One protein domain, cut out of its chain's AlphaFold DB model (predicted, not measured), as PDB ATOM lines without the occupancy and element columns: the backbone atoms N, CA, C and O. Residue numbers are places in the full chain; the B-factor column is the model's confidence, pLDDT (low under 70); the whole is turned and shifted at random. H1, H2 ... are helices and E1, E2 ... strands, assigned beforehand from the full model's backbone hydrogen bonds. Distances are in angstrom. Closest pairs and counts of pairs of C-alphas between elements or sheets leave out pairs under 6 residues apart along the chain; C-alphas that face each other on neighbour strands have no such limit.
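AT A GLANCE: This is residues 3 to 76 of the 76 residues of an uncharacterized protein of Chloroflexi bacterium RBG_13_54_8 (UniProt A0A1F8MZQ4). A long, narrow hairpin of two antiparallel strands, E1 and E2, makes the long axis, with residues 13 to 17 at its tip. Away from that tip E2 bends and its last part pairs with the short strand E3, while the short strand E4 is on the other side of E2 from E1 and the one helix, H1, packs mainly over E4; residues 34 to 46 make a long loop between E2 and E3. The printed part has 74 residues, with four named strands and one named helix in the order E1, E2, E3, H1, E4, and its class is mixed, helices and strands. The sheet is branched at E2 and mixed, antiparallel but for E2 and E4. The whole is loose and flat, with a radius of gyration of the C-alphas of 15.6 A and spans of 48 by 33 by 14 A.

IN THESE COORDINATES: E1, residues 3 to 12, begins with C-alpha 3 at (116.722, 21.028, 154.013) and is 29.9 A long from first to last C-alpha. E2, residues 18 to 33, is the longest strand at 39.3 A, ends with C-alpha 33 at (120.314, 25.933, 144.256), and bends by 57 degrees at residue 29. E3, residues 47 to 49, measures 6.8 A. H1, residues 54 to 64, measures 15.1 A. E4, residues 73 to 75, measures 6.7 A and ends with C-alpha 75 at (110.331, 26.619, 160.582).

HOW THE PARTS SIT: E1 and E2 form an antiparallel hairpin at 170 degrees, with N 5 and O 26 at 2.9 A and N 21 and O 9 at 2.8 A, within hydrogen-bond range. E2 and E3 form a second antiparallel hairpin, with N 30 and O 49 at 2.8 A; E1, E2 and E3 are a meander, each strand the antiparallel neighbour of the one before. The pairing is staggered: E2 pairs with E1 over residues 18 to 29, with E4 over 25 to 27 and with E3 over 30 to 33. E4 is parallel to E2 at 29 degrees, with N 27 and O 74 at 2.8 A. E1 lies on one side of E2 and E4 on the other side. H1 is on the sheet at a height over the sheet of 9.2 A, over E4 and only just over E2, on which 3 of its C-alphas fall. On the local plane H1 and E4 stand at 32 degrees, only just slantwise. The closest C-alphas of H1 and E4, those of Ser 61 and Val 73, are 5.8 A apart. In H1 every O i to N i+4 pair is within hydrogen-bond range. E4 is apart from E1 and from E3.

THE WHOLE: The two C-alphas farthest apart, those of Thr 15 and Arg 33, are 47.8 A from each other. The printed part has no cut and ends at the chain's last residue, Ser 76. The link from E2 to E3, 13 residues, is long. The mean pLDDT of the printed part is 86.5, and residues 68 to 71 are under 70.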
ATOM      1  N   TYR A   3     115.627  20.883 153.060       90.50
ATOM      2  CA  TYR A   3     116.722  21.028 154.013       90.50
ATOM      3  C   TYR A   3     116.182  21.125 155.442       90.50
ATOM      4  O   TYR A   3     115.434  22.046 155.790       90.50
ATOM      5  N   HIS A   4     116.604  20.186 156.283       90.88
ATOM      6  CA  HIS A   4     116.298  20.159 157.705       90.88
ATOM      7  C   HIS A   4     117.478  19.582 158.491       90.88
ATOM      8  O   HIS A   4     118.270  18.806 157.954       90.88
ATOM      9  N   TYR A   5     117.582  19.949 159.763       89.69
ATOM     10  CA  TYR A   5     118.526  19.359 160.709       89.69
ATOM     11  C   TYR A   5     117.822  19.049 162.026       89.69
ATOM     12  O   TYR A   5     116.779  19.623 162.341       89.69
ATOM     13  N   VAL A   6     118.382  18.115 162.788       89.12
ATOM     14  CA  VAL A   6     117.769  17.601 164.012       89.12
ATOM     15  C   VAL A   6     118.718  17.815 165.176       89.12
ATOM     16  O   VAL A   6     119.874  17.399 165.126       89.12
ATOM     17  N   GLU A   7     118.217  18.430 166.238       88.19
ATOM     18  CA  GLU A   7     118.905  18.476 167.522       88.19
ATOM     19  C   GLU A   7     118.466  17.273 168.345       88.19
ATOM     20  O   GLU A   7     117.274  17.023 168.538       88.19
ATOM     21  N   SER A   8     119.430  16.503 168.837       88.69
ATOM     22  CA  SER A   8     119.170  15.339 169.676       88.69
ATOM     23  C   SER A   8     120.198  15.248 170.791       88.69
ATOM     24  O   SER A   8     121.320  15.736 170.667       88.69
ATOM     25  N   PHE A   9     119.796  14.630 171.891       87.69
ATOM     26  CA  PHE A   9     120.678  14.286 172.993       87.69
ATOM     27  C   PHE A   9     120.321  12.893 173.502       87.69
ATOM     28  O   PHE A   9     119.250  12.361 173.212       87.69
ATOM     29  N   GLY A  10     121.219  12.287 174.263       88.44
ATOM     30  CA  GLY A  10     120.985  10.990 174.878       88.44
ATOM     31  C   GLY A  10     121.399  11.012 176.336       88.44
ATOM     32  O   GLY A  10     122.353  11.697 176.704       88.44
ATOM     33  N   VAL A  11     120.676  10.267 177.166       90.88
ATOM     34  CA  VAL A  11     121.018  10.086 178.578       90.88
ATOM     35  C   VAL A  11     121.519   8.663 178.767       90.88
ATOM     36  O   VAL A  11     120.817   7.705 178.439       90.88
ATOM     37  N   THR A  12     122.739   8.535 179.288       94.88
ATOM     38  CA  THR A  12     123.302   7.249 179.717       94.88
ATOM     39  C   THR A  12     123.122   7.128 181.222       94.88
ATOM     40  O   THR A  12     123.492   8.036 181.966       94.88
ATOM     41  N   PHE A  13     122.544   6.023 181.674       93.69
ATOM     42  CA  PHE A  13     122.294   5.766 183.088       93.69
ATOM     43  C   PHE A  13     123.420   4.919 183.690       93.69
ATOM     44  O   PHE A  13     124.069   4.140 182.993       93.69
ATOM     45  N   CYS A  14     123.613   5.002 185.011       93.94
ATOM     46  CA  CYS A  14     124.610   4.193 185.732       93.94
ATOM     47  C   CYS A  14     124.360   2.676 185.627       93.94
ATOM     48  O   CYS A  14     125.252   1.880 185.893       93.94
ATOM     49  N   THR A  15     123.153   2.275 185.222       93.62
ATOM     50  CA  THR A  15     122.765   0.892 184.907       93.62
ATOM     51  C   THR A  15     123.288   0.407 183.550       93.62
ATOM     52  O   THR A  15     122.992  -0.717 183.158       93.62
ATOM     53  N   GLY A  16     124.011   1.245 182.800       89.44
ATOM     54  CA  GLY A  16     124.468   0.948 181.440       89.44
ATOM     55  C   GLY A  16     123.370   1.054 180.377       89.44
ATOM     56  O   GLY A  16     123.626   0.777 179.208       89.44
ATOM     57  N   SER A  17     122.152   1.459 180.751       93.38
ATOM     58  CA  SER A  17     121.076   1.733 179.797       93.38
ATOM     59  C   SER A  17     121.240   3.114 179.154       93.38
ATOM     60  O   SER A  17     121.851   4.020 179.722       93.38
ATOM     61  N   TYR A  18     120.663   3.279 177.962       91.00
ATOM     62  CA  TYR A  18     120.716   4.506 177.172       91.00
ATOM     63  C   TYR A  18     119.322   4.854 176.651       91.00
ATOM     64  O   TYR A  18     118.620   3.985 176.133       91.00
ATOM     65  N   VAL A  19     118.927   6.122 176.770       90.25
ATOM     66  CA  VAL A  19     117.683   6.637 176.185       90.25
ATOM     67  C   VAL A  19     118.022   7.782 175.228       90.25
ATOM     68  O   VAL A  19     118.479   8.834 175.688       90.25
ATOM     69  N   PRO A  20     117.808   7.612 173.907       87.38
ATOM     70  CA  PRO A  20     117.922   8.701 172.949       87.38
ATOM     71  C   PRO A  20     116.700   9.616 173.032       87.38
ATOM     72  O   PRO A  20     115.569   9.158 173.209       87.38
ATOM     73  N   HIS A  21     116.913  10.910 172.836       85.56
ATOM     74  CA  HIS A  21     115.857  11.905 172.807       85.56
ATOM     75  C   HIS A  21     116.087  12.900 171.665       85.56
ATOM     76  O   HIS A  21     117.068  13.642 171.629       85.56
ATOM     77  N   VAL A  22     115.143  12.944 170.725       85.94
ATOM     78  CA  VAL A  22     115.094  13.997 169.704       85.94
ATOM     79  C   VAL A  22     114.560  15.253 170.373       85.94
ATOM     80  O   VAL A  22     113.455  15.214 170.906       85.94
ATOM     81  N   ALA A  23     115.325  16.343 170.394       83.81
ATOM     82  CA  ALA A  23     114.923  17.611 170.996       83.81
ATOM     83  C   ALA A  23     114.020  18.401 170.042       83.81
ATOM     84  O   ALA A  23     112.844  18.602 170.354       83.81
ATOM     85  N   SER A  24     114.551  18.773 168.875       87.88
ATOM     86  CA  SER A  24     113.881  19.604 167.873       87.88
ATOM     87  C   SER A  24     114.264  19.178 166.450       87.88
ATOM     88  O   SER A  24     115.352  18.652 166.212       87.88
ATOM     89  N   ILE A  25     113.360  19.392 165.497       90.62
ATOM     90  CA  ILE A  25     113.604  19.263 164.059       90.62
ATOM     91  C   ILE A  25     113.457  20.661 163.471       90.62
ATOM     92  O   ILE A  25     112.396  21.266 163.562       90.62
ATOM     93  N   ASN A  26     114.506  21.192 162.863       92.12
ATOM     94  CA  ASN A  26     114.524  22.549 162.333       92.12
ATOM     95  C   ASN A  26     114.549  22.490 160.805       92.12
ATOM     96  O   ASN A  26     115.487  21.959 160.207       92.12
ATOM     97  N   VAL A  27     113.510  23.026 160.174       92.56
ATOM     98  CA  VAL A  27     113.323  23.067 158.722       92.56
ATOM     99  C   VAL A  27     113.683  24.463 158.224       92.56
ATOM    100  O   VAL A  27     113.043  25.439 158.607       92.56
ATOM    101  N   LYS A  28     114.693  24.557 157.348       90.62
ATOM    102  CA  LYS A  28     115.054  25.826 156.680       90.62
ATOM    103  C   LYS A  28     114.266  26.048 155.394       90.62
ATOM    104  O   LYS A  28     114.075  27.182 154.983       90.62
ATOM    105  N   GLY A  29     113.814  24.966 154.763       92.38
ATOM    106  CA  GLY A  29     112.972  25.005 153.574       92.38
ATOM    107  C   GLY A  29     113.564  24.244 152.400       92.38
ATOM    108  O   GLY A  29     114.262  23.247 152.594       92.38
ATOM    109  N   TYR A  30     113.250  24.653 151.177       92.38
ATOM    110  CA  TYR A  30     113.664  23.932 149.980       92.38
ATOM    111  C   TYR A  30     114.964  24.476 149.414       92.38
ATOM    112  O   TYR A  30     115.120  25.673 149.205       92.38
ATOM    113  N   VAL A  31     115.888  23.573 149.102       90.94
ATOM    114  CA  VAL A  31     117.085  23.924 148.339       90.94
ATOM    115  C   VAL A  31     116.661  24.234 146.905       90.94
ATOM    116  O   VAL A  31     116.227  23.329 146.184       90.94
ATOM    117  N   THR A  32     116.812  25.490 146.494       89.69
ATOM    118  CA  THR A  32     116.573  25.950 145.115       89.69
ATOM    119  C   THR A  32     117.841  25.859 144.278       89.69
ATOM    120  O   THR A  32     117.789  25.499 143.102       89.69
ATOM    121  N   ARG A  33     119.006  26.094 144.896       87.88
ATOM    122  CA  ARG A  33     120.314  25.933 144.256       87.88
ATOM    123  C   ARG A  33     121.330  25.324 145.207       87.88
ATOM    124  O   ARG A  33     121.713  25.927 146.208       87.88
ATOM    125  N   TRP A  34     121.817  24.141 144.845       84.75
ATOM    126  CA  TRP A  34     122.829  23.435 145.620       84.75
ATOM    127  C   TRP A  34     124.215  24.053 145.416       84.75
ATOM    128  O   TRP A  34     124.678  24.209 144.284       84.75
ATOM    129  N   LYS A  35     124.896  24.369 146.518       85.38
ATOM    130  CA  LYS A  35     126.318  24.733 146.547       85.38
ATOM    131  C   LYS A  35     126.997  23.949 147.660       85.38
ATOM    132  O   LYS A  35     126.480  23.863 148.772       85.38
ATOM    133  N   TYR A  36     128.151  23.374 147.340       81.81
ATOM    134  CA  TYR A  36     128.951  22.628 148.300       81.81
ATOM    135  C   TYR A  36     129.774  23.586 149.167       81.81
ATOM    136  O   TYR A  36     130.390  24.514 148.646       81.81
ATOM    137  N   GLY A  37     129.788  23.334 150.474       83.81
ATOM    138  CA  GLY A  37     130.528  24.113 151.462       83.81
ATOM    139  C   GLY A  37     129.627  24.829 152.468       83.81
ATOM    140  O   GLY A  37     128.402  24.883 152.328       83.81
ATOM    141  N   THR A  38     130.270  25.378 153.491       84.62
ATOM    142  CA  THR A  38     129.642  26.146 154.567       84.62
ATOM    143  C   THR A  38     130.258  27.536 154.654       84.62
ATOM    144  O   THR A  38     131.429  27.717 154.314       84.62
ATOM    145  N   ASN A  39     129.489  28.519 155.118       85.31
ATOM    146  CA  ASN A  39     130.026  29.828 155.484       85.31
ATOM    147  C   ASN A  39     130.789  29.759 156.827       85.31
ATOM    148  O   ASN A  39     130.845  28.720 157.485       85.31
ATOM    149  N   GLU A  40     131.349  30.888 157.261       86.06
ATOM    150  CA  GLU A  40     132.087  31.019 158.531       86.06
ATOM    151  C   GLU A  40     131.239  30.713 159.782       86.06
ATOM    152  O   GLU A  40     131.780  30.483 160.860       86.06
ATOM    153  N   ARG A  41     129.907  30.686 159.647       78.75
ATOM    154  CA  ARG A  41     128.947  30.344 160.710       78.75
ATOM    155  C   ARG A  41     128.538  28.868 160.690       78.75
ATOM    156  O   ARG A  41     127.715  28.460 161.504       78.75
ATOM    157  N   GLY A  42     129.087  28.073 159.769       77.75
ATOM    158  CA  GLY A  42     128.730  26.665 159.585       77.75
ATOM    159  C   GLY A  42     127.411  26.443 158.838       77.75
ATOM    160  O   GLY A  42     126.941  25.311 158.757       77.75
ATOM    161  N   GLU A  43     126.804  27.490 158.274       78.88
ATOM    162  CA  GLU A  43     125.565  27.375 157.503       78.88
ATOM    163  C   GLU A  43     125.870  26.974 156.057       78.88
ATOM    164  O   GLU A  43     126.892  27.369 155.491       78.88
ATOM    165  N   ALA A  44     124.977  26.200 155.439       79.81
ATOM    166  CA  ALA A  44     125.136  25.768 154.056       79.81
ATOM    167  C   ALA A  44     125.186  26.969 153.094       79.81
ATOM    168  O   ALA A  44     124.359  27.872 153.175       79.81
ATOM    169  N   LEU A  45     126.102  26.939 152.119       84.50
ATOM    170  CA  LEU A  45     126.178  27.952 151.051       84.50
ATOM    171  C   LEU A  45     125.031  27.854 150.027       84.50
ATOM    172  O   LEU A  45     124.946  28.672 149.109       84.50
ATOM    173  N   SER A  46     124.199  26.815 150.129       84.75
ATOM    174  CA  SER A  46     123.072  26.580 149.228       84.75
ATOM    175  C   SER A  46     122.002  27.662 149.374       84.75
ATOM    176  O   SER A  46     121.747  28.155 150.469       84.75
ATOM    177  N   GLU A  47     121.350  28.008 148.267       88.62
ATOM    178  CA  GLU A  47     120.204  28.918 148.291       88.62
ATOM    179  C   GLU A  47     118.977  28.132 148.764       88.62
ATOM    180  O   GLU A  47     118.668  27.058 148.231       88.62
ATOM    181  N   ILE A  48     118.328  28.650 149.807       90.00
ATOM    182  CA  ILE A  48     117.187  28.015 150.463       90.00
ATOM    183  C   ILE A  48     115.992  28.955 150.371       90.00
ATOM    184  O   ILE A  48     116.076  30.121 150.754       90.00
ATOM    185  N   GLU A  49     114.880  28.424 149.879       91.62
ATOM    186  CA  GLU A  49     113.583  29.083 149.905       91.62
ATOM    187  C   GLU A  49     112.795  28.610 151.137       91.62
ATOM    188  O   GLU A  49     112.540  27.405 151.273       91.62
ATOM    189  N   PRO A  50     112.426  29.520 152.056       91.75
ATOM    190  CA  PRO A  50     111.715  29.155 153.270       91.75
ATOM    191  C   PRO A  50     110.292  28.694 152.955       91.75
ATOM    192  O   PRO A  50     109.599  29.259 152.109       91.75
ATOM    193  N   VAL A  51     109.817  27.690 153.693       91.88
ATOM    194  CA  VAL A  51     108.417  27.259 153.606       91.88
ATOM    195  C   VAL A  51     107.571  28.265 154.374       91.88
ATOM    196  O   VAL A  51     107.585  28.271 155.601       91.88
ATOM    197  N   THR A  52     106.835  29.116 153.666       91.75
ATOM    198  CA  THR A  52     105.977  30.150 154.271       91.75
ATOM    199  C   THR A  52     104.503  29.750 154.316       91.75
ATOM    200  O   THR A  52     103.742  30.272 155.132       91.75
ATOM    201  N   ASN A  53     104.086  28.799 153.474       93.75
ATOM    202  CA  ASN A  53     102.713  28.317 153.436       93.75
ATOM    203  C   ASN A  53     102.398  27.473 154.683       93.75
ATOM    204  O   ASN A  53     103.027  26.449 154.941       93.75
ATOM    205  N   ARG A  54     101.381  27.882 155.447       90.69
ATOM    206  CA  ARG A  54     101.007  27.240 156.714       90.69
ATOM    207  C   ARG A  54     100.465  25.815 156.551       90.69
ATOM    208  O   ARG A  54     100.723  24.972 157.408       90.69
ATOM    209  N   GLU A  55      99.714  25.542 155.489       92.44
ATOM    210  CA  GLU A  55      99.193  24.198 155.210       92.44
ATOM    211  C   GLU A  55     100.339  23.246 154.876       92.44
ATOM    212  O   GLU A  55     100.400  22.124 155.382       92.44
ATOM    213  N   GLU A  56     101.301  23.737 154.097       92.94
ATOM    214  CA  GLU A  56     102.511  23.002 153.761       92.94
ATOM    215  C   GLU A  56     103.381  22.741 154.997       92.94
ATOM    216  O   GLU A  56     103.770  21.599 155.240       92.94
ATOM    217  N   GLN A  57     103.619  23.752 155.839       91.44
ATOM    218  CA  GLN A  57     104.318  23.570 157.117       91.44
ATOM    219  C   GLN A  57     103.637  22.506 157.986       91.44
ATOM    220  O   GLN A  57     104.308  21.673 158.599       91.44
ATOM    221  N   GLN A  58     102.303  22.493 158.034       89.50
ATOM    222  CA  GLN A  58     101.560  21.502 158.807       89.50
ATOM    223  C   GLN A  58     101.691  20.094 158.210       89.50
ATOM    224  O   GLN A  58     101.865  19.132 158.962       89.50
ATOM    225  N   ALA A  59     101.645  19.962 156.884       90.44
ATOM    226  CA  ALA A  59     101.866  18.692 156.199       90.44
ATOM    227  C   ALA A  59     103.284  18.157 156.456       90.44
ATOM    228  O   ALA A  59     103.440  17.010 156.879       90.44
ATOM    229  N   ILE A  60     104.304  19.006 156.307       90.94
ATOM    230  CA  ILE A  60     105.705  18.676 156.605       90.94
ATOM    231  C   ILE A  60     105.864  18.275 158.073       90.94
ATOM    232  O   ILE A  60     106.500  17.266 158.367       90.94
ATOM    233  N   SER A  61     105.243  19.008 158.999       89.94
ATOM    234  CA  SER A  61     105.314  18.697 160.431       89.94
ATOM    235  C   SER A  61     104.770  17.304 160.744       89.94
ATOM    236  O   SER A  61     105.398  16.557 161.489       89.94
ATOM    237  N   ARG A  62     103.630  16.930 160.145       88.31
ATOM    238  CA  ARG A  62     103.026  15.597 160.321       88.31
ATOM    239  C   ARG A  62     103.877  14.484 159.713       88.31
ATOM    240  O   ARG A  62     103.894  13.386 160.256       88.31
ATOM    241  N   LEU A  63     104.572  14.757 158.608       88.94
ATOM    242  CA  LEU A  63     105.478  13.795 157.974       88.94
ATOM    243  C   LEU A  63     106.753  13.580 158.799       88.94
ATOM    244  O   LEU A  63     107.177  12.442 158.980       88.94
ATOM    245  N   LEU A  64     107.357  14.660 159.301       88.06
ATOM    246  CA  LEU A  64     108.603  14.603 160.070       88.06
ATOM    247  C   LEU A  64     108.391  14.102 161.502       88.06
ATOM    248  O   LEU A  64     109.291  13.496 162.081       88.06
ATOM    249  N   TRP A  65     107.214  14.345 162.081       86.56
ATOM    250  CA  TRP A  65     106.872  13.898 163.426       86.56
ATOM    251  C   TRP A  65     105.422  13.393 163.493       86.56
ATOM    252  O   TRP A  65     104.527  14.122 163.921       86.56
ATOM    253  N   PRO A  66     105.166  12.129 163.109       76.06
ATOM    254  CA  PRO A  66     103.813  11.565 163.068       76.06
ATOM    255  C   PRO A  66     103.194  11.302 164.456       76.06
ATOM    256  O   PRO A  66     102.068  10.816 164.546       76.06
ATOM    257  N   GLY A  67     103.910  11.592 165.550       70.94
ATOM    258  CA  GLY A  67     103.431  11.393 166.919       70.94
ATOM    259  C   GLY A  67     102.445  12.471 167.395       70.94
ATOM    260  O   GLY A  67     102.506  13.620 166.975       70.94
ATOM    261  N   TYR A  68     101.578  12.113 168.350       55.81
ATOM    262  CA  TYR A  68     100.548  12.986 168.950       55.81
ATOM    263  C   TYR A  68     101.081  14.100 169.877       55.81
ATOM    264  O   TYR A  68     100.297  14.853 170.454       55.81
ATOM    265  N   SER A  69     102.396  14.204 170.075       60.88
ATOM    266  CA  SER A  69     103.001  15.239 170.919       60.88
ATOM    267  C   SER A  69     103.138  16.572 170.173       60.88
ATOM    268  O   SER A  69     103.298  16.574 168.956       60.88
ATOM    269  N   ILE A  70     103.148  17.684 170.922       57.59
ATOM    270  CA  ILE A  70     103.405  19.068 170.463       57.59
ATOM    271  C   ILE A  70     104.453  19.095 169.331       57.59
ATOM    272  O   ILE A  70     105.480  18.420 169.471       57.59
ATOM    273  N   PRO A  71     104.231  19.848 168.231       59.47
ATOM    274  CA  PRO A  71     105.162  19.883 167.112       59.47
ATOM    275  C   PRO A  71     106.545  20.327 167.591       59.47
ATOM    276  O   PRO A  71     106.743  21.461 168.010       59.47
ATOM    277  N   ARG A  72     107.512  19.409 167.508       78.56
ATOM    278  CA  ARG A  72     108.945  19.680 167.699       78.56
ATOM    279  C   ARG A  72     109.602  20.196 166.417       78.56
ATOM    280  O   ARG A  72     110.824  20.216 166.331       78.56
ATOM    281  N   VAL A  73     108.789  20.541 165.418       87.81
ATOM    282  CA  VAL A  73     109.232  20.986 164.101       87.81
ATOM    283  C   VAL A  73     109.174  22.508 164.058       87.81
ATOM    284  O   VAL A  73     108.092  23.089 164.128       87.81
ATOM    285  N   ASN A  74     110.335  23.141 163.944       90.62
ATOM    286  CA  ASN A  74     110.472  24.583 163.816       90.62
ATOM    287  C   ASN A  74     110.717  24.948 162.352       90.62
ATOM    288  O   ASN A  74     111.514  24.296 161.678       90.62
ATOM    289  N   PHE A  75     110.079  26.017 161.889       90.31
ATOM    290  CA  PHE A  75     110.331  26.619 160.582       90.31
ATOM    291  C   PHE A  75     110.975  27.986 160.809       90.31
ATOM    292  O   PHE A  75     110.494  28.752 161.644       90.31
ATOM    293  N   SER A  76     112.070  28.270 160.103       79.94
ATOM    294  CA  SER A  76     112.809  29.538 160.188       79.94
ATOM    295  C   SER A  76     113.186  30.041 158.811       79.94
ATOM    296  O   SER A  76     113.695  29.178 158.059       79.94
TER     297      SER A  76